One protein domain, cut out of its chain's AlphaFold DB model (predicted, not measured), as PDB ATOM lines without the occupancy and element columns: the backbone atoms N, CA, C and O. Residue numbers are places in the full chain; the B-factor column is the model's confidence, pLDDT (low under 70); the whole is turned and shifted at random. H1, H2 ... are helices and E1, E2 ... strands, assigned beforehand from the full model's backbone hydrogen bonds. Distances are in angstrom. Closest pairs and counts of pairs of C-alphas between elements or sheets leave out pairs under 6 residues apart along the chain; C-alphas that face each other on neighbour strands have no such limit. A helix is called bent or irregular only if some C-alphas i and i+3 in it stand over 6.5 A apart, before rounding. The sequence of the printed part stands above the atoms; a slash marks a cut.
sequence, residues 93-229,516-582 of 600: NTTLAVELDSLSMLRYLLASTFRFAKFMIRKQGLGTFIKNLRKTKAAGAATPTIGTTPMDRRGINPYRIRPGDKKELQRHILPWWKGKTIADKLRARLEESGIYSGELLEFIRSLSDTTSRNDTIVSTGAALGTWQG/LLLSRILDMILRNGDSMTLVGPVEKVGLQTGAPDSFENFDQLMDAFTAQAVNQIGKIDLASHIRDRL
ATOM      1  N   ASN A  93     149.547 179.679 157.262       94.38
ATOM      2  CA  ASN A  93     148.102 179.743 157.008       94.38
ATOM      3  C   ASN A  93     147.390 180.754 157.912       94.38
ATOM      4  O   ASN A  93     146.504 181.471 157.453       94.38
ATOM      5  N   THR A  94     147.776 180.831 159.191       91.06
ATOM      6  CA  THR A  94     147.171 181.796 160.121       91.06
ATOM      7  C   THR A  94     147.646 183.218 159.821       91.06
ATOM      8  O   THR A  94     146.818 184.129 159.832       91.06
ATOM      9  N   THR A  95     148.914 183.419 159.443       91.25
ATOM     10  CA  THR A  95     149.417 184.710 158.945       91.25
ATOM     11  C   THR A  95     148.589 185.209 157.769       91.25
ATOM     12  O   THR A  95     148.092 186.331 157.790       91.25
ATOM     13  N   LEU A  96     148.369 184.359 156.769       93.50
ATOM     14  CA  LEU A  96     147.611 184.707 155.569       93.50
ATOM     15  C   LEU A  96     146.114 184.901 155.862       93.50
ATOM     16  O   LEU A  96     145.466 185.767 155.277       93.50
ATOM     17  N   ALA A  97     145.546 184.136 156.797       92.00
ATOM     18  CA  ALA A  97     144.154 184.308 157.207       92.00
ATOM     19  C   ALA A  97     143.922 185.635 157.946       92.00
ATOM     20  O   ALA A  97     142.879 186.260 157.759       92.00
ATOM     21  N   VAL A  98     144.871 186.042 158.794       89.69
ATOM     22  CA  VAL A  98     144.694 187.139 159.753       89.69
ATOM     23  C   VAL A  98     145.275 188.451 159.243       89.69
ATOM     24  O   VAL A  98     144.619 189.480 159.350       89.69
ATOM     25  N   GLU A  99     146.493 188.440 158.706       91.06
ATOM     26  CA  GLU A  99     147.297 189.651 158.504       91.06
ATOM     27  C   GLU A  99     147.149 190.270 157.108       91.06
ATOM     28  O   GLU A  99     147.695 191.339 156.852       91.06
ATOM     29  N   LEU A 100     146.370 189.654 156.212       91.25
ATOM     30  CA  LEU A 100     146.038 190.242 154.910       91.25
ATOM     31  C   LEU A 100     144.988 191.360 155.002       91.25
ATOM     32  O   LEU A 100     144.816 192.105 154.034       91.25
ATOM     33  N   ASP A 101     144.239 191.478 156.104       87.44
ATOM     34  CA  ASP A 101     143.222 192.519 156.276       87.44
ATOM     35  C   ASP A 101     143.064 192.996 157.726       87.44
ATOM     36  O   ASP A 101     143.082 192.223 158.681       87.44
ATOM     37  N   SER A 102     142.857 194.303 157.892       86.81
ATOM     38  CA  SER A 102     142.804 194.940 159.213       86.81
ATOM     39  C   SER A 102     141.631 194.472 160.083       86.81
ATOM     40  O   SER A 102     141.733 194.505 161.308       86.81
ATOM     41  N   LEU A 103     140.515 194.034 159.485       87.06
ATOM     42  CA  LEU A 103     139.346 193.568 160.241       87.06
ATOM     43  C   LEU A 103     139.604 192.192 160.865       87.06
ATOM     44  O   LEU A 103     139.275 191.983 162.034       87.06
ATOM     45  N   SER A 104     140.210 191.272 160.117       87.00
ATOM     46  CA  SER A 104     140.648 189.964 160.607       87.00
ATOM     47  C   SER A 104     141.712 190.113 161.686       87.00
ATOM     48  O   SER A 104     141.586 189.474 162.732       87.00
ATOM     49  N   MET A 105     142.680 191.020 161.508       86.81
ATOM     50  CA  MET A 105     143.654 191.361 162.553       86.81
ATOM     51  C   MET A 105     142.979 191.853 163.836       86.81
ATOM     52  O   MET A 105     143.271 191.341 164.915       86.81
ATOM     53  N   LEU A 106     142.043 192.805 163.736       85.06
ATOM     54  CA  LEU A 106     141.332 193.338 164.901       85.06
ATOM     55  C   LEU A 106     140.530 192.247 165.622       85.06
ATOM     56  O   LEU A 106     140.609 192.124 166.844       85.06
ATOM     57  N   ARG A 107     139.786 191.423 164.875       84.75
ATOM     58  CA  ARG A 107     139.027 190.291 165.433       84.75
ATOM     59  C   ARG A 107     139.943 189.293 166.134       84.75
ATOM     60  O   ARG A 107     139.623 188.843 167.233       84.75
ATOM     61  N   TYR A 108     141.075 188.967 165.515       83.81
ATOM     62  CA  TYR A 108     142.061 188.049 166.073       83.81
ATOM     63  C   TYR A 108     142.678 188.606 167.363       83.81
ATOM     64  O   TYR A 108     142.719 187.901 168.374       83.81
ATOM     65  N   LEU A 109     143.065 189.885 167.368       79.62
ATOM     66  CA  LEU A 109     143.608 190.575 168.536       79.62
ATOM     67  C   LEU A 109     142.605 190.595 169.697       79.62
ATOM     68  O   LEU A 109     142.977 190.271 170.824       79.62
ATOM     69  N   LEU A 110     141.335 190.924 169.437       81.56
ATOM     70  CA  LEU A 110     140.282 190.935 170.460       81.56
ATOM     71  C   LEU A 110     140.057 189.539 171.050       81.56
ATOM     72  O   LEU A 110     140.045 189.378 172.272       81.56
ATOM     73  N   ALA A 111     139.943 188.520 170.195       80.44
ATOM     74  CA  ALA A 111     139.773 187.138 170.632       80.44
ATOM     75  C   ALA A 111     140.972 186.651 171.461       80.44
ATOM     76  O   ALA A 111     140.795 185.964 172.467       80.44
ATOM     77  N   SER A 112     142.190 187.018 171.059       74.38
ATOM     78  CA  SER A 112     143.399 186.616 171.767       74.38
ATOM     79  C   SER A 112     143.582 187.343 173.093       74.38
ATOM     80  O   SER A 112     143.869 186.710 174.106       74.38
ATOM     81  N   THR A 113     143.342 188.654 173.113       73.88
ATOM     82  CA  THR A 113     143.392 189.469 174.334       73.88
ATOM     83  C   THR A 113     142.387 188.960 175.360       73.88
ATOM     84  O   THR A 113     142.710 188.870 176.539       73.88
ATOM     85  N   PHE A 114     141.194 188.551 174.919       79.50
ATOM     86  CA  PHE A 114     140.185 187.968 175.800       79.50
ATOM     87  C   PHE A 114     140.644 186.644 176.438       79.50
ATOM     88  O   PHE A 114     140.525 186.479 177.654       79.50
ATOM     89  N   ARG A 115     141.206 185.711 175.652       77.38
ATOM     90  CA  ARG A 115     141.747 184.439 176.178       77.38
ATOM     91  C   ARG A 115     142.877 184.676 177.176       77.38
ATOM     92  O   ARG A 115     142.863 184.102 178.264       77.38
ATOM     93  N   PHE A 116     143.809 185.553 176.819       72.50
ATOM     94  CA  PHE A 116     144.956 185.881 177.652       72.50
ATOM     95  C   PHE A 116     144.544 186.584 178.956       72.50
ATOM     96  O   PHE A 116     144.976 186.194 180.039       72.50
ATOM     97  N   ALA A 117     143.630 187.558 178.888       74.62
ATOM     98  CA  ALA A 117     143.086 188.225 180.070       74.62
ATOM     99  C   ALA A 117     142.369 187.235 180.998       74.62
ATOM    100  O   ALA A 117     142.562 187.286 182.212       74.62
ATOM    101  N   LYS A 118     141.594 186.291 180.448       78.75
ATOM    102  CA  LYS A 118     140.943 185.230 181.232       78.75
ATOM    103  C   LYS A 118     141.965 184.366 181.980       78.75
ATOM    104  O   LYS A 118     141.744 184.072 183.152       78.75
ATOM    105  N   PHE A 119     143.064 183.978 181.334       74.75
ATOM    106  CA  PHE A 119     144.156 183.243 181.982       74.75
ATOM    107  C   PHE A 119     144.802 184.066 183.105       74.75
ATOM    108  O   PHE A 119     144.866 183.612 184.247       74.75
ATOM    109  N   MET A 120     145.183 185.313 182.823       71.12
ATOM    110  CA  MET A 120     145.844 186.184 183.799       71.12
ATOM    111  C   MET A 120     144.969 186.511 185.013       71.12
ATOM    112  O   MET A 120     145.462 186.504 186.142       71.12
ATOM    113  N   ILE A 121     143.672 186.761 184.804       76.19
ATOM    114  CA  ILE A 121     142.714 187.005 185.891       76.19
ATOM    115  C   ILE A 121     142.596 185.774 186.789       76.19
ATOM    116  O   ILE A 121     142.608 185.925 188.008       76.19
ATOM    117  N   ARG A 122     142.523 184.569 186.205       76.25
ATOM    118  CA  ARG A 122     142.482 183.316 186.975       76.25
ATOM    119  C   ARG A 122     143.763 183.089 187.776       76.25
ATOM    120  O   ARG A 122     143.674 182.585 188.887       76.25
ATOM    121  N   LYS A 123     144.920 183.472 187.230       71.06
ATOM    122  CA  LYS A 123     146.228 183.195 187.832       71.06
ATOM    123  C   LYS A 123     146.646 184.182 188.923       71.06
ATOM    124  O   LYS A 123     147.089 183.770 189.984       71.06
ATOM    125  N   GLN A 124     146.573 185.486 188.656       66.50
ATOM    126  CA  GLN A 124     147.217 186.501 189.509       66.50
ATOM    127  C   GLN A 124     146.233 187.521 190.102       66.50
ATOM    128  O   GLN A 124     146.636 188.393 190.878       66.50
ATOM    129  N   GLY A 125     144.951 187.447 189.727       67.75
ATOM    130  CA  GLY A 125     143.969 188.484 190.023       67.75
ATOM    131  C   GLY A 125     144.225 189.785 189.245       67.75
ATOM    132  O   GLY A 125     145.330 190.083 188.783       67.75
ATOM    133  N   LEU A 126     143.176 190.596 189.088       67.00
ATOM    134  CA  LEU A 126     143.198 191.782 188.219       67.00
ATOM    135  C   LEU A 126     144.252 192.828 188.646       67.00
ATOM    136  O   LEU A 126     144.879 193.464 187.799       67.00
ATOM    137  N   GLY A 127     144.486 192.984 189.954       66.06
ATOM    138  CA  GLY A 127     145.432 193.967 190.496       66.06
ATOM    139  C   GLY A 127     146.901 193.655 190.181       66.06
ATOM    140  O   GLY A 127     147.650 194.536 189.753       66.06
ATOM    141  N   THR A 128     147.315 192.396 190.336       65.56
ATOM    142  CA  THR A 128     148.691 191.948 190.057       65.56
ATOM    143  C   THR A 128     148.989 191.971 188.560       65.56
ATOM    144  O   THR A 128     150.074 192.389 188.155       65.56
ATOM    145  N   PHE A 129     148.000 191.627 187.730       63.59
ATOM    146  CA  PHE A 129     148.096 191.726 186.273       63.59
ATOM    147  C   PHE A 129     148.421 193.155 185.809       63.59
ATOM    148  O   PHE A 129     149.377 193.364 185.059       63.59
ATOM    149  N   ILE A 130     147.693 194.157 186.317       66.12
ATOM    150  CA  ILE A 130     147.935 195.574 185.996       66.12
ATOM    151  C   ILE A 130     149.330 196.015 186.468       66.12
ATOM    152  O   ILE A 130     150.022 196.762 185.769       66.12
ATOM    153  N   LYS A 131     149.775 195.541 187.639       68.81
ATOM    154  CA  LYS A 131     151.105 195.843 188.189       68.81
ATOM    155  C   LYS A 131     152.231 195.273 187.317       68.81
ATOM    156  O   LYS A 131     153.193 195.990 187.042       68.81
ATOM    157  N   ASN A 132     152.102 194.030 186.854       64.81
ATOM    158  CA  ASN A 132     153.092 193.382 185.991       64.81
ATOM    159  C   ASN A 132     153.139 194.023 184.599       64.81
ATOM    160  O   ASN A 132     154.225 194.350 184.137       64.81
ATOM    161  N   LEU A 133     151.991 194.351 183.998       64.44
ATOM    162  CA  LEU A 133     151.926 195.120 182.744       64.44
ATOM    163  C   LEU A 133     152.698 196.446 182.816       64.44
ATOM    164  O   LEU A 133     153.438 196.792 181.894       64.44
ATOM    165  N   ARG A 134     152.556 197.186 183.925       66.25
ATOM    166  CA  ARG A 134     153.298 198.438 184.147       66.25
ATOM    167  C   ARG A 134     154.803 198.201 184.275       66.25
ATOM    168  O   ARG A 134     155.570 198.970 183.705       66.25
ATOM    169  N   LYS A 135     155.222 197.141 184.977       64.69
ATOM    170  CA  LYS A 135     156.640 196.766 185.107       64.69
ATOM    171  C   LYS A 135     157.252 196.341 183.773       64.69
ATOM    172  O   LYS A 135     158.331 196.816 183.446       64.69
ATOM    173  N   THR A 136     156.560 195.522 182.984       58.75
ATOM    174  CA  THR A 136     157.027 195.077 181.661       58.75
ATOM    175  C   THR A 136     157.199 196.265 180.711       58.75
ATOM    176  O   THR A 136     158.234 196.383 180.060       58.75
ATOM    177  N   LYS A 137     156.247 197.213 180.714       59.97
ATOM    178  CA  LYS A 137     156.347 198.461 179.938       59.97
ATOM    179  C   LYS A 137     157.507 199.354 180.403       59.97
ATOM    180  O   LYS A 137     158.160 199.974 179.574       59.97
ATOM    181  N   ALA A 138     157.767 199.412 181.710       58.53
ATOM    182  CA  ALA A 138     158.885 200.168 182.281       58.53
ATOM    183  C   ALA A 138     160.254 199.515 182.015       58.53
ATOM    184  O   ALA A 138     161.245 200.223 181.882       58.53
ATOM    185  N   ALA A 139     160.307 198.186 181.894       51.00
ATOM    186  CA  ALA A 139     161.516 197.428 181.567       51.00
ATOM    187  C   ALA A 139     161.886 197.472 180.069       51.00
ATOM    188  O   ALA A 139     162.824 196.799 179.654       51.00
ATOM    189  N   GLY A 140     161.132 198.212 179.244       40.50
ATOM    190  CA  GLY A 140     161.372 198.309 177.801       40.50
ATOM    191  C   GLY A 140     161.126 197.007 177.031       40.50
ATOM    192  O   GLY A 140     161.414 196.941 175.839       40.50
ATOM    193  N   ALA A 141     160.582 195.972 177.678       44.47
ATOM    194  CA  ALA A 141     160.258 194.724 177.011       44.47
ATOM    195  C   ALA A 141     159.064 194.955 176.079       44.47
ATOM    196  O   ALA A 141     157.960 195.280 176.528       44.47
ATOM    197  N   ALA A 142     159.287 194.796 174.774       40.81
ATOM    198  CA  ALA A 142     158.218 194.842 173.793       40.81
ATOM    199  C   ALA A 142     157.186 193.764 174.145       40.81
ATOM    200  O   ALA A 142     157.472 192.568 174.099       40.81
ATOM    201  N   THR A 143     155.971 194.173 174.516       44.03
ATOM    202  CA  THR A 143     154.830 193.254 174.501       44.03
ATOM    203  C   THR A 143     154.768 192.635 173.104       44.03
ATOM    204  O   THR A 143     154.817 193.409 172.142       44.03
ATOM    205  N   PRO A 144     154.662 191.299 172.964       48.28
ATOM    206  CA  PRO A 144     154.507 190.671 171.664       48.28
ATOM    207  C   PRO A 144     153.182 191.147 171.073       48.28
ATOM    208  O   PRO A 144     152.111 190.641 171.395       48.28
ATOM    209  N   THR A 145     153.231 192.213 170.284       49.25
ATOM    210  CA  THR A 145     152.077 192.682 169.536       49.25
ATOM    211  C   THR A 145     152.157 192.032 168.166       49.25
ATOM    212  O   THR A 145     153.206 192.021 167.529       49.25
ATOM    213  N   ILE A 146     151.029 191.504 167.697       55.25
ATOM    214  CA  ILE A 146     150.811 190.905 166.364       55.25
ATOM    215  C   ILE A 146     150.971 191.965 165.239       55.25
ATOM    216  O   ILE A 146     150.569 191.771 164.097       55.25
ATOM    217  N   GLY A 147     151.516 193.146 165.555       63.38
ATOM    218  CA  GLY A 147     151.333 194.364 164.783       63.38
ATOM    219  C   GLY A 147     149.850 194.725 164.619       63.38
ATOM    220  O   GLY A 147     148.937 193.965 164.940       63.38
ATOM    221  N   THR A 148     149.587 195.919 164.110       70.88
ATOM    222  CA  THR A 148     148.236 196.349 163.690       70.88
ATOM    223  C   THR A 148     148.183 196.691 162.204       70.88
ATOM    224  O   THR A 148     147.122 197.007 161.667       70.88
ATOM    225  N   THR A 149     149.330 196.601 161.532       84.06
ATOM    226  CA  THR A 149     149.495 196.948 160.128       84.06
ATOM    227  C   THR A 149     149.258 195.710 159.262       84.06
ATOM    228  O   THR A 149     149.916 194.688 159.486       84.06
ATOM    229  N   PRO A 150     148.336 195.766 158.286       89.31
ATOM    230  CA  PRO A 150     148.136 194.670 157.348       89.31
ATOM    231  C   PRO A 150     149.370 194.481 156.455       89.31
ATOM    232  O   PRO A 150     150.182 195.393 156.280       89.31
ATOM    233  N   MET A 151     149.510 193.280 155.902       90.75
ATOM    234  CA  MET A 151     150.705 192.812 155.198       90.75
ATOM    235  C   MET A 151     151.129 193.680 154.005       90.75
ATOM    236  O   MET A 151     152.319 193.825 153.747       90.75
ATOM    237  N   ASP A 152     150.179 194.313 153.327       90.62
ATOM    238  CA  ASP A 152     150.406 195.201 152.182       90.62
ATOM    239  C   ASP A 152     150.943 196.589 152.565       90.62
ATOM    240  O   ASP A 152     151.422 197.320 151.699       90.62
ATOM    241  N   ARG A 153     150.868 196.964 153.848       90.44
ATOM    242  CA  ARG A 153     151.246 198.296 154.357       90.44
ATOM    243  C   ARG A 153     152.430 198.274 155.320       90.44
ATOM    244  O   ARG A 153     152.702 199.281 155.971       90.44
ATOM    245  N   ARG A 154     153.102 197.133 155.475       87.75
ATOM    246  CA  ARG A 154     154.255 197.016 156.377       87.75
ATOM    247  C   ARG A 154     155.426 197.853 155.875       87.75
ATOM    248  O   ARG A 154     155.672 197.917 154.677       87.75
ATOM    249  N   GLY A 155     156.178 198.434 156.809       83.69
ATOM    250  CA  GLY A 155     157.461 199.068 156.493       83.69
ATOM    251  C   GLY A 155     158.583 198.056 156.238       83.69
ATOM    252  O   GLY A 155     159.510 198.350 155.497       83.69
ATOM    253  N   ILE A 156     158.484 196.859 156.827       83.31
ATOM    254  CA  ILE A 156     159.445 195.763 156.671       83.31
ATOM    255  C   ILE A 156     158.707 194.561 156.087       83.31
ATOM    256  O   ILE A 156     157.644 194.187 156.586       83.31
ATOM    257  N   ASN A 157     159.274 193.972 155.032       86.56
ATOM    258  CA  ASN A 157     158.748 192.797 154.331       86.56
ATOM    259  C   ASN A 157     157.246 192.907 153.973       86.56
ATOM    260  O   ASN A 157     156.446 192.069 154.410       86.56
ATOM    261  N   PRO A 158     156.818 193.949 153.226       91.81
ATOM    262  CA  PRO A 158     155.454 194.016 152.717       91.81
ATOM    263  C   PRO A 158     155.216 192.964 151.629       91.81
ATOM    264  O   PRO A 158     156.119 192.648 150.861       91.81
ATOM    265  N   TYR A 159     153.976 192.484 151.516       93.94
ATOM    266  CA  TYR A 159     153.551 191.604 150.421       93.94
ATOM    267  C   TYR A 159     152.244 192.083 149.801       93.94
ATOM    268  O   TYR A 159     151.350 192.581 150.488       93.94
ATOM    269  N   ARG A 160     152.105 191.874 148.494       95.31
ATOM    270  CA  ARG A 160     150.863 192.098 147.749       95.31
ATOM    271  C   ARG A 160     150.184 190.779 147.424       95.31
ATOM    272  O   ARG A 160     150.816 189.738 147.328       95.31
ATOM    273  N   ILE A 161     148.877 190.830 147.220       96.62
ATOM    274  CA  ILE A 161     148.080 189.702 146.737       96.62
ATOM    275  C   ILE A 161     146.971 190.249 145.843       96.62
ATOM    276  O   ILE A 161     146.402 191.308 146.134       96.62
ATOM    277  N   ARG A 162     146.659 189.559 144.741       96.38
ATOM    278  CA  ARG A 162     145.572 189.988 143.850       96.38
ATOM    279  C   ARG A 162     144.235 189.901 144.611       96.38
ATOM    280  O   ARG A 162     144.020 188.936 145.343       96.38
ATOM    281  N   PRO A 163     143.301 190.860 144.457       95.69
ATOM    282  CA  PRO A 163     142.050 190.853 145.225       95.69
ATOM    283  C   PRO A 163     141.205 189.579 145.061       95.69
ATOM    284  O   PRO A 163     140.610 189.111 146.033       95.69
ATOM    285  N   GLY A 164     141.170 189.011 143.848       97.00
ATOM    286  CA  GLY A 164     140.499 187.739 143.564       97.00
ATOM    287  C   GLY A 164     141.136 186.574 144.321       97.00
ATOM    288  O   GLY A 164     140.444 185.877 145.062       97.00
ATOM    289  N   ASP A 165     142.461 186.457 144.230       97.31
ATOM    290  CA  ASP A 165     143.236 185.421 144.915       97.31
ATOM    291  C   ASP A 165     143.109 185.521 146.437       97.31
ATOM    292  O   ASP A 165     142.865 184.526 147.115       97.31
ATOM    293  N   LYS A 166     143.162 186.732 147.000       96.56
ATOM    294  CA  LYS A 166     142.934 186.953 148.436       96.56
ATOM    295  C   LYS A 166     141.573 186.428 148.882       96.56
ATOM    296  O   LYS A 166     141.472 185.757 149.911       96.56
ATOM    297  N   LYS A 167     140.518 186.742 148.123       96.56
ATOM    298  CA  LYS A 167     139.154 186.299 148.430       96.56
ATOM    299  C   LYS A 167     139.056 184.775 148.385       96.56
ATOM    300  O   LYS A 167     138.454 184.194 149.286       96.56
ATOM    301  N   GLU A 168     139.634 184.146 147.371       97.81
ATOM    302  CA  GLU A 168     139.647 182.692 147.227       97.81
ATOM    303  C   GLU A 168     140.421 182.009 148.360       97.81
ATOM    304  O   GLU A 168     139.895 181.110 149.025       97.81
ATOM    305  N   LEU A 169     141.624 182.504 148.650       97.31
ATOM    306  CA  LEU A 169     142.485 182.005 149.714       97.31
ATOM    307  C   LEU A 169     141.775 182.055 151.073       97.31
ATOM    308  O   LEU A 169     141.661 181.031 151.747       97.31
ATOM    309  N   GLN A 170     141.239 183.220 151.451       94.75
ATOM    310  CA  GLN A 170     140.606 183.422 152.758       94.75
ATOM    311  C   GLN A 170     139.249 182.712 152.900       94.75
ATOM    312  O   GLN A 170     138.897 182.309 154.008       94.75
ATOM    313  N   ARG A 171     138.463 182.566 151.822       95.31
ATOM    314  CA  ARG A 171     137.091 182.018 151.901       95.31
ATOM    315  C   ARG A 171     136.980 180.537 151.560       95.31
ATOM    316  O   ARG A 171     136.028 179.907 152.015       95.31
ATOM    317  N   HIS A 172     137.899 179.986 150.769       96.56
ATOM    318  CA  HIS A 172     137.750 178.639 150.208       96.56
ATOM    319  C   HIS A 172     138.938 177.719 150.489       96.56
ATOM    320  O   HIS A 172     138.718 176.552 150.817       96.56
ATOM    321  N   ILE A 173     140.174 178.215 150.383       98.12
ATOM    322  CA  ILE A 173     141.374 177.378 150.548       98.12
ATOM    323  C   ILE A 173     141.714 177.215 152.034       98.12
ATOM    324  O   ILE A 173     141.649 176.103 152.559       98.12
ATOM    325  N   LEU A 174     142.012 178.312 152.742       97.19
ATOM    326  CA  LEU A 174     142.433 178.266 154.149       97.19
ATOM    327  C   LEU A 174     141.380 177.629 155.075       97.19
ATOM    328  O   LEU A 174     141.756 176.784 155.890       97.19
ATOM    329  N   PRO A 175     140.067 177.937 154.960       96.75
ATOM    330  CA  PRO A 175     139.060 177.298 155.806       96.75
ATOM    331  C   PRO A 175     138.967 175.785 155.612       96.75
ATOM    332  O   PRO A 175     138.677 175.070 156.568       96.75
ATOM    333  N   TRP A 176     139.221 175.286 154.399       97.19
ATOM    334  CA  TRP A 176     139.138 173.855 154.112       97.19
ATOM    335  C   TRP A 176     140.316 173.065 154.689       97.19
ATOM    336  O   TRP A 176     140.124 171.915 155.087       97.19
ATOM    337  N   TRP A 177     141.506 173.670 154.758       97.44
ATOM    338  CA  TRP A 177     142.711 173.063 155.339       97.44
ATOM    339  C   TRP A 177     142.760 173.110 156.869       97.44
ATOM    340  O   TRP A 177     143.565 172.405 157.476       97.44
ATOM    341  N   LYS A 178     141.905 173.910 157.509       94.69
ATOM    342  CA  LYS A 178     141.867 174.038 158.970       94.69
ATOM    343  C   LYS A 178     141.676 172.674 159.643       94.69
ATOM    344  O   LYS A 178     140.699 171.980 159.374       94.69
ATOM    345  N   GLY A 179     142.591 172.318 160.545       93.50
ATOM    346  CA  GLY A 179     142.578 171.046 161.274       93.50
ATOM    347  C   GLY A 179     143.155 169.860 160.493       93.50
ATOM    348  O   GLY A 179     143.199 168.757 161.027       93.50
ATOM    349  N   LYS A 180     143.597 170.066 159.246       95.38
ATOM    350  CA  LYS A 180     144.186 169.022 158.389       95.38
ATOM    351  C   LYS A 180     145.690 169.182 158.198       95.38
ATOM    352  O   LYS A 180     146.331 168.241 157.742       95.38
ATOM    353  N   THR A 181     146.232 170.358 158.509       96.25
ATOM    354  CA  THR A 181     147.638 170.680 158.248       96.25
ATOM    355  C   THR A 181     148.590 169.954 159.191       96.25
ATOM    356  O   THR A 181     148.202 169.590 160.304       96.25
ATOM    357  N   ILE A 182     149.853 169.800 158.782       94.94
ATOM    358  CA  ILE A 182     150.899 169.272 159.670       94.94
ATOM    359  C   ILE A 182     151.018 170.118 160.940       94.94
ATOM    360  O   ILE A 182     151.030 169.555 162.030       94.94
ATOM    361  N   ALA A 183     151.006 171.449 160.837       93.44
ATOM    362  CA  ALA A 183     151.055 172.329 162.006       93.44
ATOM    363  C   ALA A 183     149.865 172.123 162.969       93.44
ATOM    364  O   ALA A 183     150.051 172.112 164.187       93.44
ATOM    365  N   ASP A 184     148.641 171.943 162.451       93.69
ATOM    366  CA  ASP A 184     147.459 171.667 163.285       93.69
ATOM    367  C   ASP A 184     147.564 170.299 163.978       93.69
ATOM    368  O   ASP A 184     147.314 170.191 165.182       93.69
ATOM    369  N   LYS A 185     147.959 169.261 163.230       95.38
ATOM    370  CA  LYS A 185     148.112 167.895 163.746       95.38
ATOM    371  C   LYS A 185     149.262 167.789 164.750       95.38
ATOM    372  O   LYS A 185     149.091 167.149 165.783       95.38
ATOM    373  N   LEU A 186     150.399 168.438 164.491       93.62
ATOM    374  CA  LEU A 186     151.554 168.446 165.390       93.62
ATOM    375  C   LEU A 186     151.179 169.050 166.738       93.62
ATOM    376  O   LEU A 186     151.445 168.445 167.773       93.62
ATOM    377  N   ARG A 187     150.495 170.199 166.738       89.88
ATOM    378  CA  ARG A 187     150.007 170.808 167.978       89.88
ATOM    379  C   ARG A 187     149.131 169.841 168.774       89.88
ATOM    380  O   ARG A 187     149.353 169.690 169.972       89.88
ATOM    381  N   ALA A 188     148.162 169.195 168.121       91.06
ATOM    382  CA  ALA A 188     147.273 168.242 168.783       91.06
ATOM    383  C   ALA A 188     148.056 167.068 169.391       91.06
ATOM    384  O   ALA A 188     147.910 166.788 170.579       91.06
ATOM    385  N   ARG A 189     148.968 166.459 168.622       93.31
ATOM    386  CA  ARG A 189     149.809 165.338 169.075       93.31
ATOM    387  C   ARG A 189     150.737 165.734 170.232       93.31
ATOM    388  O   ARG A 189     150.935 164.942 171.148       93.31
ATOM    389  N   LEU A 190     151.291 166.950 170.224       91.12
ATOM    390  CA  LEU A 190     152.102 167.457 171.337       91.12
ATOM    391  C   LEU A 190     151.251 167.651 172.597       91.12
ATOM    392  O   LEU A 190     151.661 167.213 173.669       91.12
ATOM    393  N   GLU A 191     150.055 168.236 172.489       88.44
ATOM    394  CA  GLU A 191     149.135 168.348 173.632       88.44
ATOM    395  C   GLU A 191     148.734 166.966 174.185       88.44
ATOM    396  O   GLU A 191     148.725 166.778 175.401       88.44
ATOM    397  N   GLU A 192     148.474 165.984 173.316       90.50
ATOM    398  CA  GLU A 192     148.144 164.599 173.691       90.50
ATOM    399  C   GLU A 192     149.322 163.841 174.322       90.50
ATOM    400  O   GLU A 192     149.110 162.983 175.178       90.50
ATOM    401  N   SER A 193     150.563 164.167 173.948       90.62
ATOM    402  CA  SER A 193     151.770 163.506 174.470       90.62
ATOM    403  C   SER A 193     152.054 163.788 175.949       90.62
ATOM    404  O   SER A 193     152.903 163.133 176.549       90.62
ATOM    405  N   GLY A 194     151.385 164.784 176.540       85.31
ATOM    406  CA  GLY A 194     151.637 165.217 177.916       85.31
ATOM    407  C   GLY A 194     152.921 166.034 178.096       85.31
ATOM    408  O   GLY A 194     153.279 166.352 179.228       85.31
ATOM    409  N   ILE A 195     153.598 166.421 177.005       87.00
ATOM    410  CA  ILE A 195     154.808 167.260 177.049       87.00
ATOM    411  C   ILE A 195     154.560 168.616 177.729       87.00
ATOM    412  O   ILE A 195     155.442 169.171 178.390       87.00
ATOM    413  N   TYR A 196     153.331 169.124 177.602       83.62
ATOM    414  CA  TYR A 196     152.835 170.277 178.334       83.62
ATOM    415  C   TYR A 196     152.039 169.797 179.547       83.62
ATOM    416  O   TYR A 196     150.971 169.204 179.407       83.62
ATOM    417  N   SER A 197     152.525 170.108 180.745       74.75
ATOM    418  CA  SER A 197     151.863 169.752 182.001       74.75
ATOM    419  C   SER A 197     151.518 170.986 182.831       74.75
ATOM    420  O   SER A 197     152.223 171.996 182.793       74.75
ATOM    421  N   GLY A 198     150.444 170.887 183.618       80.38
ATOM    422  CA  GLY A 198     150.059 171.903 184.600       80.38
ATOM    423  C   GLY A 198     149.912 173.302 183.996       80.38
ATOM    424  O   GLY A 198     149.256 173.488 182.969       80.38
ATOM    425  N   GLU A 199     150.548 174.288 184.630       79.50
ATOM    426  CA  GLU A 199     150.457 175.689 184.215       79.50
ATOM    427  C   GLU A 199     151.065 175.971 182.838       79.50
ATOM    428  O   GLU A 199     150.635 176.914 182.174       79.50
ATOM    429  N   LEU A 200     152.037 175.172 182.381       80.06
ATOM    430  CA  LEU A 200     152.632 175.356 181.057       80.06
ATOM    431  C   LEU A 200     151.585 175.141 179.958       80.06
ATOM    432  O   LEU A 200     151.526 175.927 179.017       80.06
ATOM    433  N   LEU A 201     150.727 174.126 180.086       80.69
ATOM    434  CA  LEU A 201     149.667 173.863 179.108       80.69
ATOM    435  C   LEU A 201     148.652 175.010 179.061       80.69
ATOM    436  O   LEU A 201     148.259 175.457 177.981       80.69
ATOM    437  N   GLU A 202     148.234 175.512 180.224       75.56
ATOM    438  CA  GLU A 202     147.330 176.663 180.291       75.56
ATOM    439  C   GLU A 202     147.975 177.920 179.707       75.56
ATOM    440  O   GLU A 202     147.329 178.643 178.946       75.56
ATOM    441  N   PHE A 203     149.258 178.144 180.001       76.94
ATOM    442  CA  PHE A 203     150.033 179.246 179.451       76.94
ATOM    443  C   PHE A 203     150.109 179.164 177.922       76.94
ATOM    444  O   PHE A 203     149.697 180.114 177.259       76.94
ATOM    445  N   ILE A 204     150.522 178.026 177.356       76.75
ATOM    446  CA  ILE A 204     150.611 177.808 175.901       76.75
ATOM    447  C   ILE A 204     149.245 178.002 175.222       76.75
ATOM    448  O   ILE A 204     149.160 178.668 174.195       76.75
ATOM    449  N   ARG A 205     148.147 177.514 175.818       75.12
ATOM    450  CA  ARG A 205     146.778 177.746 175.307       75.12
ATOM    451  C   ARG A 205     146.318 179.203 175.423       75.12
ATOM    452  O   ARG A 205     145.414 179.621 174.694       75.12
ATOM    453  N   SER A 206     146.879 179.954 176.368       67.50
ATOM    454  CA  SER A 206     146.537 181.357 176.617       67.50
ATOM    455  C   SER A 206     147.320 182.340 175.755       67.50
ATOM    456  O   SER A 206     146.822 183.444 175.513       67.50
ATOM    457  N   LEU A 207     148.522 181.961 175.309       66.19
ATOM    458  CA  LEU A 207     149.327 182.787 174.429       66.19
ATOM    459  C   LEU A 207     148.540 183.069 173.149       66.19
ATOM    460  O   LEU A 207     147.864 182.206 172.582       66.19
ATOM    461  N   SER A 208     148.620 184.316 172.692       55.09
ATOM    462  CA  SER A 208     148.398 184.595 171.283       55.09
ATOM    463  C   SER A 208     149.434 183.782 170.525       55.09
ATOM    464  O   SER A 208     150.603 184.168 170.546       55.09
ATOM    465  N   ASP A 209     149.033 182.663 169.911       59.19
ATOM    466  CA  ASP A 209     149.855 182.033 168.880       59.19
ATOM    467  C   ASP A 209     150.385 183.173 168.001       59.19
ATOM    468  O   ASP A 209     149.617 184.034 167.550       59.19
ATOM    469  N   THR A 210     151.691 183.213 167.764       66.69
ATOM    470  CA  THR A 210     152.172 183.949 166.604       66.69
ATOM    471  C   THR A 210     151.373 183.452 165.405       66.69
ATOM    472  O   THR A 210     151.037 182.271 165.291       66.69
ATOM    473  N   THR A 211     150.981 184.354 164.514       75.94
ATOM    474  CA  THR A 211     150.198 183.955 163.338       75.94
ATOM    475  C   THR A 211     151.015 183.046 162.405       75.94
ATOM    476  O   THR A 211     150.437 182.292 161.625       75.94
ATOM    477  N   SER A 212     152.345 183.039 162.546       82.25
ATOM    478  CA  SER A 212     153.228 182.024 161.972       82.25
ATOM    479  C   SER A 212     153.442 180.854 162.935       82.25
ATOM    480  O   SER A 212     153.570 181.049 164.145       82.25
ATOM    481  N   ARG A 213     153.469 179.643 162.372       85.06
ATOM    482  CA  ARG A 213     153.638 178.350 163.054       85.06
ATOM    483  C   ARG A 213     154.841 177.570 162.520       85.06
ATOM    484  O   ARG A 213     154.858 176.341 162.570       85.06
ATOM    485  N   ASN A 214     155.818 178.279 161.962       84.69
ATOM    486  CA  ASN A 214     157.088 177.700 161.543       84.69
ATOM    487  C   ASN A 214     157.855 177.120 162.744       84.69
ATOM    488  O   ASN A 214     158.429 176.048 162.610       84.69
ATOM    489  N   ASP A 215     157.767 177.757 163.915       85.38
ATOM    490  CA  ASP A 215     158.387 177.294 165.157       85.38
ATOM    491  C   ASP A 215     157.330 177.027 166.238       85.38
ATOM    492  O   ASP A 215     156.334 177.743 166.368       85.38
ATOM    493  N   THR A 216     157.560 175.987 167.032       84.19
ATOM    494  CA  THR A 216     156.701 175.523 168.119       84.19
ATOM    495  C   THR A 216     157.454 175.610 169.444       84.19
ATOM    496  O   THR A 216     158.568 175.107 169.585       84.19
ATOM    497  N   ILE A 217     156.833 176.233 170.447       85.44
ATOM    498  CA  ILE A 217     157.374 176.296 171.809       85.44
ATOM    499  C   ILE A 217     157.130 174.950 172.490       85.44
ATOM    500  O   ILE A 217     155.984 174.610 172.762       85.44
ATOM    501  N   VAL A 218     158.197 174.220 172.809       86.56
ATOM    502  CA  VAL A 218     158.130 172.923 173.507       86.56
ATOM    503  C   VAL A 218     158.225 173.110 175.026       86.56
ATOM    504  O   VAL A 218     157.593 172.397 175.806       86.56
ATOM    505  N   SER A 219     158.979 174.114 175.466       87.38
ATOM    506  CA  SER A 219     159.010 174.587 176.849       87.38
ATOM    507  C   SER A 219     159.420 176.059 176.889       87.38
ATOM    508  O   SER A 219     159.784 176.640 175.871       87.38
ATOM    509  N   THR A 220     159.428 176.694 178.063       85.56
ATOM    510  CA  THR A 220     159.923 178.080 178.174       85.56
ATOM    511  C   THR A 220     161.421 178.227 177.868       85.56
ATOM    512  O   THR A 220     161.882 179.351 177.669       85.56
ATOM    513  N   GLY A 221     162.176 177.122 177.818       86.25
ATOM    514  CA  GLY A 221     163.591 177.086 177.447       86.25
ATOM    515  C   GLY A 221     163.895 176.307 176.168       86.25
ATOM    516  O   GLY A 221     165.067 176.204 175.817       86.25
ATOM    517  N   ALA A 222     162.884 175.764 175.484       89.50
ATOM    518  CA  ALA A 222     163.067 174.894 174.327       89.50
ATOM    519  C   ALA A 222     162.058 175.179 173.207       89.50
ATOM    520  O   ALA A 222     160.859 175.339 173.455       89.50
ATOM    521  N   ALA A 223     162.538 175.175 171.965       88.62
ATOM    522  CA  ALA A 223     161.723 175.341 170.766       88.62
ATOM    523  C   ALA A 223     162.064 174.280 169.712       88.62
ATOM    524  O   ALA A 223     163.179 173.758 169.685       88.62
ATOM    525  N   LEU A 224     161.095 173.991 168.849       90.25
ATOM    526  CA  LEU A 224     161.171 173.018 167.763       90.25
ATOM    527  C   LEU A 224     160.660 173.661 166.473       90.25
ATOM    528  O   LEU A 224     159.575 174.234 166.469       90.25
ATOM    529  N   GLY A 225     161.381 173.518 165.367       89.81
ATOM    530  CA  GLY A 225     160.864 173.847 164.043       89.81
ATOM    531  C   GLY A 225     159.775 172.857 163.644       89.81
ATOM    532  O   GLY A 225     159.993 171.645 163.657       89.81
ATOM    533  N   THR A 226     158.599 173.365 163.284       89.56
ATOM    534  CA  THR A 226     157.492 172.569 162.735       89.56
ATOM    535  C   THR A 226     157.844 172.005 161.363       89.56
ATOM    536  O   THR A 226     157.306 170.978 160.983       89.56
ATOM    537  N   TRP A 227     158.717 172.673 160.617       86.94
ATOM    538  CA  TRP A 227     159.163 172.281 159.286       86.94
ATOM    539  C   TRP A 227     160.283 171.226 159.334       86.94
ATOM    540  O   TRP A 227     160.963 171.059 160.347       86.94
ATOM    541  N   GLN A 228     160.477 170.532 158.213       84.50
ATOM    542  CA  GLN A 228     161.615 169.647 157.951       84.50
ATOM    543  C   GLN A 228     162.385 170.183 156.756       84.50
ATOM    544  O   GLN A 228     161.752 170.687 155.823       84.50
ATOM    545  N   GLY A 229     163.712 170.087 156.785       80.94
ATOM    546  CA  GLY A 229     164.522 170.737 155.778       80.94
ATOM    547  C   GLY A 229     166.016 170.491 155.849       80.94
ATOM    548  O   GLY A 229     166.448 169.382 156.140       80.94
ATOM    549  N   LEU A 516     167.740 175.106 172.349       93.25
ATOM    550  CA  LEU A 516     167.808 175.147 173.802       93.25
ATOM    551  C   LEU A 516     168.361 176.507 174.237       93.25
ATOM    552  O   LEU A 516     169.483 176.875 173.893       93.25
ATOM    553  N   LEU A 517     167.590 177.257 175.019       92.50
ATOM    554  CA  LEU A 517     168.015 178.552 175.540       92.50
ATOM    555  C   LEU A 517     168.698 178.356 176.895       92.50
ATOM    556  O   LEU A 517     168.037 178.264 177.927       92.50
ATOM    557  N   LEU A 518     170.032 178.356 176.910       94.88
ATOM    558  CA  LEU A 518     170.827 178.146 178.130       94.88
ATOM    559  C   LEU A 518     170.533 179.177 179.235       94.88
ATOM    560  O   LEU A 518     170.504 178.838 180.415       94.88
ATOM    561  N   SER A 519     170.221 180.421 178.866       94.00
ATOM    562  CA  SER A 519     169.797 181.451 179.825       94.00
ATOM    563  C   SER A 519     168.474 181.111 180.520       94.00
ATOM    564  O   SER A 519     168.269 181.474 181.676       94.00
ATOM    565  N   ARG A 520     167.581 180.378 179.845       92.25
ATOM    566  CA  ARG A 520     166.322 179.889 180.423       92.25
ATOM    567  C   ARG A 520     166.529 178.688 181.332       92.25
ATOM    568  O   ARG A 520     165.807 178.564 182.313       92.25
ATOM    569  N   ILE A 521     167.539 177.865 181.062       94.75
ATOM    570  CA  ILE A 521     167.966 176.806 181.985       94.75
ATOM    571  C   ILE A 521     168.455 177.420 183.296       94.75
ATOM    572  O   ILE A 521     168.001 177.013 184.362       94.75
ATOM    573  N   LEU A 522     169.288 178.461 183.216       94.75
ATOM    574  CA  LEU A 522     169.734 179.202 184.396       94.75
ATOM    575  C   LEU A 522     168.559 179.844 185.162       94.75
ATOM    576  O   LEU A 522     168.496 179.746 186.383       94.75
ATOM    577  N   ASP A 523     167.601 180.462 184.460       94.06
ATOM    578  CA  ASP A 523     166.387 181.015 185.089       94.06
ATOM    579  C   ASP A 523     165.594 179.943 185.851       94.06
ATOM    580  O   ASP A 523     165.146 180.201 186.965       94.06
ATOM    581  N   MET A 524     165.470 178.738 185.288       94.31
ATOM    582  CA  MET A 524     164.751 177.627 185.913       94.31
ATOM    583  C   MET A 524     165.425 177.121 187.185       94.31
ATOM    584  O   MET A 524     164.748 176.939 188.196       94.31
ATOM    585  N   ILE A 525     166.745 176.914 187.172       95.38
ATOM    586  CA  ILE A 525     167.447 176.413 188.366       95.38
ATOM    587  C   ILE A 525     167.453 177.457 189.488       95.38
ATOM    588  O   ILE A 525     167.222 177.118 190.644       95.38
ATOM    589  N   LEU A 526     167.591 178.746 189.151       94.38
ATOM    590  CA  LEU A 526     167.541 179.840 190.129       94.38
ATOM    591  C   LEU A 526     166.127 180.100 190.676       94.38
ATOM    592  O   LEU A 526     165.927 180.975 191.520       94.38
ATOM    593  N   ARG A 527     165.129 179.365 190.192       93.81
ATOM    594  CA  ARG A 527     163.739 179.433 190.647       93.81
ATOM    595  C   ARG A 527     163.191 178.055 190.994       93.81
ATOM    596  O   ARG A 527     161.978 177.875 191.003       93.81
ATOM    597  N   ASN A 528     164.076 177.096 191.271       94.25
ATOM    598  CA  ASN A 528     163.723 175.740 191.681       94.25
ATOM    599  C   ASN A 528     162.661 175.080 190.768       94.25
ATOM    600  O   ASN A 528     161.693 174.485 191.244       94.25
ATOM    601  N   GLY A 529     162.819 175.227 189.450       91.25
ATOM    602  CA  GLY A 529     161.951 174.627 188.432       91.25
ATOM    603  C   GLY A 529     160.857 175.540 187.869       91.25
ATOM    604  O   GLY A 529     160.219 175.178 186.877       91.25
ATOM    605  N   ASP A 530     160.654 176.734 188.422       91.38
ATOM    606  CA  ASP A 530     159.736 177.727 187.854       91.38
ATOM    607  C   ASP A 530     160.425 178.561 186.764       91.38
ATOM    608  O   ASP A 530     161.643 178.698 186.743       91.38
ATOM    609  N   SER A 531     159.667 179.164 185.847       89.06
ATOM    610  CA  SER A 531     160.238 180.004 184.783       89.06
ATOM    611  C   SER A 531     159.585 181.378 184.723       89.06
ATOM    612  O   SER A 531     158.359 181.494 184.685       89.06
ATOM    613  N   MET A 532     160.389 182.441 184.683       85.75
ATOM    614  CA  MET A 532     159.890 183.815 184.609       85.75
ATOM    615  C   MET A 532     159.613 184.231 183.164       85.75
ATOM    616  O   MET A 532     160.524 184.359 182.349       85.75
ATOM    617  N   THR A 533     158.362 184.537 182.837       78.44
ATOM    618  CA  THR A 533     157.981 185.064 181.515       78.44
ATOM    619  C   THR A 533     157.691 186.565 181.579       78.44
ATOM    620  O   THR A 533     157.595 187.150 182.657       78.44
ATOM    621  N   LEU A 534     157.485 187.207 180.421       67.50
ATOM    622  CA  LEU A 534     157.092 188.626 180.341       67.50
ATOM    623  C   LEU A 534     155.777 188.951 181.070       67.50
ATOM    624  O   LEU A 534     155.475 190.122 181.312       67.50
ATOM    625  N   VAL A 535     154.991 187.925 181.400       67.31
ATOM    626  CA  VAL A 535     153.669 188.037 182.022       67.31
ATOM    627  C   VAL A 535     153.630 187.421 183.428       67.31
ATOM    628  O   VAL A 535     152.571 187.323 184.044       67.31
ATOM    629  N   GLY A 536     154.794 187.059 183.975       74.50
ATOM    630  CA  GLY A 536     154.965 186.515 185.323       74.50
ATOM    631  C   GLY A 536     155.527 185.090 185.344       74.50
ATOM    632  O   GLY A 536     155.808 184.519 184.285       74.50
ATOM    633  N   PRO A 537     155.720 184.516 186.544       82.00
ATOM    634  CA  PRO A 537     156.255 183.167 186.694       82.00
ATOM    635  C   PRO A 537     155.257 182.135 186.169       82.00
ATOM    636  O   PRO A 537     154.050 182.332 186.295       82.00
ATOM    637  N   VAL A 538     155.753 181.052 185.585       84.44
ATOM    638  CA  VAL A 538     155.026 179.813 185.289       84.44
ATOM    639  C   VAL A 538     155.640 178.735 186.166       84.44
ATOM    640  O   VAL A 538     156.858 178.552 186.138       84.44
ATOM    641  N   GLU A 539     154.813 178.083 186.975       87.50
ATOM    642  CA  GLU A 539     155.282 177.166 188.008       87.50
ATOM    643  C   GLU A 539     155.559 175.765 187.451       87.50
ATOM    644  O   GLU A 539     154.878 175.300 186.528       87.50
ATOM    645  N   LYS A 540     156.539 175.075 188.044       86.38
ATOM    646  CA  LYS A 540     156.850 173.650 187.822       86.38
ATOM    647  C   LYS A 540     157.046 173.288 186.346       86.38
ATOM    648  O   LYS A 540     156.562 172.264 185.864       86.38
ATOM    649  N   VAL A 541     157.748 174.147 185.610       88.38
ATOM    650  CA  VAL A 541     158.056 173.948 184.183       88.38
ATOM    651  C   VAL A 541     159.297 173.062 184.005       88.38
ATOM    652  O   VAL A 541     159.428 172.345 183.005       88.38
ATOM    653  N   GLY A 542     160.207 173.126 184.974       90.69
ATOM    654  CA  GLY A 542     161.450 172.377 185.072       90.69
ATOM    655  C   GLY A 542     161.506 171.424 186.267       90.69
ATOM    656  O   GLY A 542     160.521 171.219 186.972       90.69
ATOM    657  N   LEU A 543     162.682 170.841 186.478       93.75
ATOM    658  CA  LEU A 543     163.009 170.037 187.648       93.75
ATOM    659  C   LEU A 543     163.163 170.935 188.880       93.75
ATOM    660  O   LEU A 543     163.690 172.043 188.796       93.75
ATOM    661  N   GLN A 544     162.748 170.421 190.034       94.62
ATOM    662  CA  GLN A 544     162.979 171.057 191.330       94.62
ATOM    663  C   GLN A 544     164.355 170.631 191.850       94.62
ATOM    664  O   GLN A 544     164.475 169.670 192.606       94.62
ATOM    665  N   THR A 545     165.406 171.293 191.372       93.69
ATOM    666  CA  THR A 545     166.809 170.943 191.657       93.69
ATOM    667  C   THR A 545     167.339 171.496 192.982       93.69
ATOM    668  O   THR A 545     168.507 171.287 193.295       93.69
ATOM    669  N   GLY A 546     166.499 172.171 193.768       91.06
ATOM    670  CA  GLY A 546     166.881 172.824 195.018       91.06
ATOM    671  C   GLY A 546     166.645 174.331 194.969       91.06
ATOM    672  O   GLY A 546     166.517 174.938 193.905       91.06
ATOM    673  N   ALA A 547     166.554 174.951 196.146       90.81
ATOM    674  CA  ALA A 547     166.497 176.407 196.231       90.81
ATOM    675  C   ALA A 547     167.876 177.000 195.882       90.81
ATOM    676  O   ALA A 547     168.891 176.372 196.185       90.81
ATOM    677  N   PRO A 548     167.954 178.219 195.324       88.56
ATOM    678  CA  PRO A 548     169.240 178.833 194.974       88.56
ATOM    679  C   PRO A 548     170.212 178.908 196.154       88.56
ATOM    680  O   PRO A 548     171.394 178.623 196.001       88.56
ATOM    681  N   ASP A 549     169.688 179.207 197.344       92.69
ATOM    682  CA  ASP A 549     170.471 179.331 198.577       92.69
ATOM    683  C   ASP A 549     170.871 177.971 199.183       92.69
ATOM    684  O   ASP A 549     171.566 177.932 200.195       92.69
ATOM    685  N   SER A 550     170.423 176.850 198.597       93.50
ATOM    686  CA  SER A 550     170.794 175.498 199.044       93.50
ATOM    687  C   SER A 550     172.033 174.924 198.356       93.50
ATOM    688  O   SER A 550     172.506 173.873 198.777       93.50
ATOM    689  N   PHE A 551     172.569 175.587 197.327       95.38
ATOM    690  CA  PHE A 551     173.807 175.149 196.683       95.38
ATOM    691  C   PHE A 551     175.017 175.572 197.529       95.38
ATOM    692  O   PHE A 551     175.294 176.759 197.687       95.38
ATOM    693  N   GLU A 552     175.756 174.601 198.060       96.06
ATOM    694  CA  GLU A 552     176.932 174.831 198.910       96.06
ATOM    695  C   GLU A 552     178.171 175.246 198.102       96.06
ATOM    696  O   GLU A 552     179.096 175.864 198.634       96.06
ATOM    697  N   ASN A 553     178.214 174.891 196.818       96.06
ATOM    698  CA  ASN A 553     179.319 175.195 195.918       96.06
ATOM    699  C   ASN A 553     178.855 175.278 194.453       96.06
ATOM    700  O   ASN A 553     177.715 174.961 194.110       96.06
ATOM    701  N   PHE A 554     179.760 175.730 193.583       96.06
ATOM    702  CA  PHE A 554     179.479 175.907 192.158       96.06
ATOM    703  C   PHE A 554     179.202 174.584 191.429       96.06
ATOM    704  O   PHE A 554     178.403 174.569 190.495       96.06
ATOM    705  N   ASP A 555     179.795 173.473 191.870       97.19
ATOM    706  CA  ASP A 555     179.589 172.169 191.234       97.19
ATOM    707  C   ASP A 555     178.138 171.702 191.399       97.19
ATOM    708  O   ASP A 555     177.516 171.292 190.424       97.19
ATOM    709  N   GLN A 556     177.534 171.897 192.578       96.50
ATOM    710  CA  GLN A 556     176.110 171.600 192.795       96.50
ATOM    711  C   GLN A 556     175.187 172.452 191.904       96.50
ATOM    712  O   GLN A 556     174.168 171.963 191.409       96.50
ATOM    713  N   LEU A 557     175.548 173.716 191.650       95.25
ATOM    714  CA  LEU A 557     174.827 174.566 190.695       95.25
ATOM    715  C   LEU A 557     174.961 174.025 189.260       95.25
ATOM    716  O   LEU A 557     173.983 174.020 188.508       95.25
ATOM    717  N   MET A 558     176.153 173.565 188.873       97.06
ATOM    718  CA  MET A 558     176.412 172.981 187.554       97.06
ATOM    719  C   MET A 558     175.718 171.628 187.357       97.06
ATOM    720  O   MET A 558     175.213 171.364 186.261       97.06
ATOM    721  N   ASP A 559     175.615 170.810 188.402       97.06
ATOM    722  CA  ASP A 559     174.840 169.567 188.398       97.06
ATOM    723  C   ASP A 559     173.351 169.863 188.184       97.06
ATOM    724  O   ASP A 559     172.712 169.268 187.311       97.06
ATOM    725  N   ALA A 560     172.809 170.853 188.902       96.94
ATOM    726  CA  ALA A 560     171.439 171.321 188.713       96.94
ATOM    727  C   ALA A 560     171.203 171.855 187.289       96.94
ATOM    728  O   ALA A 560     170.198 171.512 186.658       96.94
ATOM    729  N   PHE A 561     172.130 172.659 186.756       96.88
ATOM    730  CA  PHE A 561     172.070 173.170 185.384       96.88
ATOM    731  C   PHE A 561     172.051 172.028 184.362       96.88
ATOM    732  O   PHE A 561     171.214 172.015 183.457       96.88
ATOM    733  N   THR A 562     172.939 171.048 184.527       97.38
ATOM    734  CA  THR A 562     173.061 169.893 183.629       97.38
ATOM    735  C   THR A 562     171.808 169.025 183.677       97.38
ATOM    736  O   THR A 562     171.249 168.708 182.626       97.38
ATOM    737  N   ALA A 563     171.299 168.708 184.872       97.19
ATOM    738  CA  ALA A 563     170.052 167.960 185.038       97.19
ATOM    739  C   ALA A 563     168.873 168.672 184.356       97.19
ATOM    740  O   ALA A 563     168.074 168.050 183.648       97.19
ATOM    741  N   GLN A 564     168.790 169.994 184.512       96.25
ATOM    742  CA  GLN A 564     167.741 170.799 183.899       96.25
ATOM    743  C   GLN A 564     167.866 170.858 182.369       96.25
ATOM    744  O   GLN A 564     166.854 170.750 181.670       96.25
ATOM    745  N   ALA A 565     169.084 170.976 181.835       96.38
ATOM    746  CA  ALA A 565     169.347 170.915 180.400       96.38
ATOM    747  C   ALA A 565     168.954 169.550 179.813       96.38
ATOM    748  O   ALA A 565     168.228 169.509 178.820       96.38
ATOM    749  N   VAL A 566     169.337 168.444 180.463       96.31
ATOM    750  CA  VAL A 566     168.947 167.078 180.064       96.31
ATOM    751  C   VAL A 566     167.424 166.921 180.049       96.31
ATOM    752  O   VAL A 566     166.877 166.372 179.094       96.31
ATOM    753  N   ASN A 567     166.714 167.468 181.043       94.19
ATOM    754  CA  ASN A 567     165.249 167.459 181.052       94.19
ATOM    755  C   ASN A 567     164.651 168.184 179.835       94.19
ATOM    756  O   ASN A 567     163.727 167.666 179.209       94.19
ATOM    757  N   GLN A 568     165.167 169.367 179.486       93.38
ATOM    758  CA  GLN A 568     164.666 170.109 178.326       93.38
ATOM    759  C   GLN A 568     165.020 169.425 177.000       93.38
ATOM    760  O   GLN A 568     164.182 169.393 176.101       93.38
ATOM    761  N   ILE A 569     166.210 168.828 176.890       94.81
ATOM    762  CA  ILE A 569     166.609 168.024 175.726       94.81
ATOM    763  C   ILE A 569     165.664 166.831 175.554       94.81
ATOM    764  O   ILE A 569     165.202 166.596 174.444       94.81
ATOM    765  N   GLY A 570     165.284 166.139 176.634       93.81
ATOM    766  CA  GLY A 570     164.310 165.043 176.564       93.81
ATOM    767  C   GLY A 570     162.935 165.475 176.030       93.81
ATOM    768  O   GLY A 570     162.278 164.720 175.318       93.81
ATOM    769  N   LYS A 571     162.508 166.716 176.306       92.75
ATOM    770  CA  LYS A 571     161.283 167.275 175.708       92.75
ATOM    771  C   LYS A 571     161.462 167.550 174.213       92.75
ATOM    772  O   LYS A 571     160.581 167.215 173.427       92.75
ATOM    773  N   ILE A 572     162.592 168.138 173.811       93.38
ATOM    774  CA  ILE A 572     162.922 168.358 172.391       93.38
ATOM    775  C   ILE A 572     162.935 167.028 171.632       93.38
ATOM    776  O   ILE A 572     162.355 166.941 170.552       93.38
ATOM    777  N   ASP A 573     163.553 166.000 172.209       93.56
ATOM    778  CA  ASP A 573     163.643 164.659 171.637       93.56
ATOM    779  C   ASP A 573     162.252 164.058 171.394       93.56
ATOM    780  O   ASP A 573     161.919 163.690 170.265       93.56
ATOM    781  N   LEU A 574     161.383 164.061 172.412       93.69
ATOM    782  CA  LEU A 574     159.999 163.598 172.278       93.69
ATOM    783  C   LEU A 574     159.233 164.376 171.196       93.69
ATOM    784  O   LEU A 574     158.551 163.781 170.359       93.69
ATOM    785  N   ALA A 575     159.344 165.706 171.198       93.38
ATOM    786  CA  ALA A 575     158.642 166.557 170.245       93.38
ATOM    787  C   ALA A 575     159.128 166.337 168.799       93.38
ATOM    788  O   ALA A 575     158.310 166.301 167.877       93.38
ATOM    789  N   SER A 576     160.435 166.132 168.612       93.06
ATOM    790  CA  SER A 576     161.048 165.825 167.314       93.06
ATOM    791  C   SER A 576     160.544 164.490 166.773       93.06
ATOM    792  O   SER A 576     160.052 164.440 165.650       93.06
ATOM    793  N   HIS A 577     160.523 163.438 167.600       93.44
ATOM    794  CA  HIS A 577     159.981 162.133 167.206       93.44
ATOM    795  C   HIS A 577     158.508 162.204 166.783       93.44
ATOM    796  O   HIS A 577     158.109 161.547 165.817       93.44
ATOM    797  N   ILE A 578     157.690 162.999 167.484       94.88
ATOM    798  CA  ILE A 578     156.281 163.210 167.124       94.88
ATOM    799  C   ILE A 578     156.171 163.916 165.768       94.88
ATOM    800  O   ILE A 578     155.395 163.472 164.919       94.88
ATOM    801  N   ARG A 579     156.941 164.990 165.550       93.69
ATOM    802  CA  ARG A 579     156.976 165.719 164.274       93.69
ATOM    803  C   ARG A 579     157.413 164.812 163.130       93.69
ATOM    804  O   ARG A 579     156.723 164.746 162.118       93.69
ATOM    805  N   ASP A 580     158.528 164.114 163.286       92.69
ATOM    806  CA  ASP A 580     159.145 163.371 162.189       92.69
ATOM    807  C   ASP A 580     158.307 162.154 161.793       92.69
ATOM    808  O   ASP A 580     158.104 161.901 160.603       92.69
ATOM    809  N   ARG A 581     157.698 161.475 162.773       94.00
ATOM    810  CA  ARG A 581     156.705 160.428 162.507       94.00
ATOM    811  C   ARG A 581     155.476 160.980 161.786       94.00
ATOM    812  O   ARG A 581     155.003 160.360 160.840       94.00
ATOM    813  N   LEU A 582     154.981 162.147 162.197       94.94
ATOM    814  CA  LEU A 582     153.824 162.774 161.562       94.94
ATOM    815  C   LEU A 582     154.092 163.098 160.084       94.94
ATOM    816  O   LEU A 582     153.238 162.817 159.246       94.94
TER     817      LEU A 582
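This is residues 93 to 229 and 516 to 582 of the 600 residues of the protein "PFL domain-containing protein" of Spirochaetes bacterium (UniProt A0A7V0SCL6). Look for two long helical stretches, H2a and H7, on opposite sides of a middle made of short parts: H2a packs on the helix H5, and H7 packs on the strand hairpin E1 and E2. H1 and H3 meet at one end of the longest axis, the arm H2b turns off from H2a at a bend, and H6 packs on H7 and on E3 of a second hairpin, E3 and E4. The printed part has 204 residues, with seven named helices and four named strands in the order H1 H2 H3 H4 H5 E1 E2 H6 E3 E4 H7, mostly helix; each hairpin is an antiparallel sheet of two strands. It is only just compact, close to loose, with a radius of gyration of the C-alphas of 19.5 A and spans of 67 by 44 by 31 A.

Start at H1, residues 93 to 98, which touches H3, residues 163 to 177, at a steep tilt of 55 degrees, closest at the C-alphas of Ala 97 and Gln 170, 5.8 A. H2, residues 102 to 138, was assigned as one helix by its hydrogen bonds but is bent, with C-alphas 123 and 126 9.1 A apart; its arms are H2a, 102 to 123, and H2b, 126 to 138, at a steep tilt of 61 degrees. H3 is only just irregular: C-alphas 171 and 174 are 6.9 A apart. H5, residues 199 to 206, touches H2a at a shallow tilt of 25 degrees, opposite ways, closest at the C-alphas of Phe 116 and Ser 206, 4.9 A. In the hairpin E1, 215 to 219, and E2, 222 to 225, find N 216 and O 224 2.7 A apart. H7, residues 554 to 582, touches H4, 182 to 192, at C-alphas Leu 186 and Arg 579, 6.2 A, and H6, 518 to 525, at Ile 521 and Ala 565, 6.3 A. The closest C-alphas of E2 and H7, Ala 222 and Gln 568, are 6.4 A apart. In the hairpin E3, 531 to 533, and E4, 536 to 538, N 538 and O 531 are 2.8 A apart. Every O i to N i+4 pair is within hydrogen-bond range in H1, H2a, H2b, H4, H5, H6 and H7; in H3, 8 of 11 are.

Find C-alpha 93 at (148.102, 179.743, 157.008), where H1 begins. H2a runs 31.1 A from C-alpha 102 at (142.804, 194.940, 159.213), H2b 18.8 A, H3 20.5 A and H4 15.0 A. H7 runs 42.0 A to C-alpha 582 at (153.824, 162.774, 161.562).

The C-alphas of Gly 164 and Glu 552, the two farthest apart, are 67.5 A apart. Residues 230 to 515 are not printed; C-alphas 229 and 516 are 18.8 A apart across this cut. The links H2 to H3 and E4 to H7 are long. Look for pLDDT under 70 at residues 124 to 147, 206 to 210 and 534 to 535.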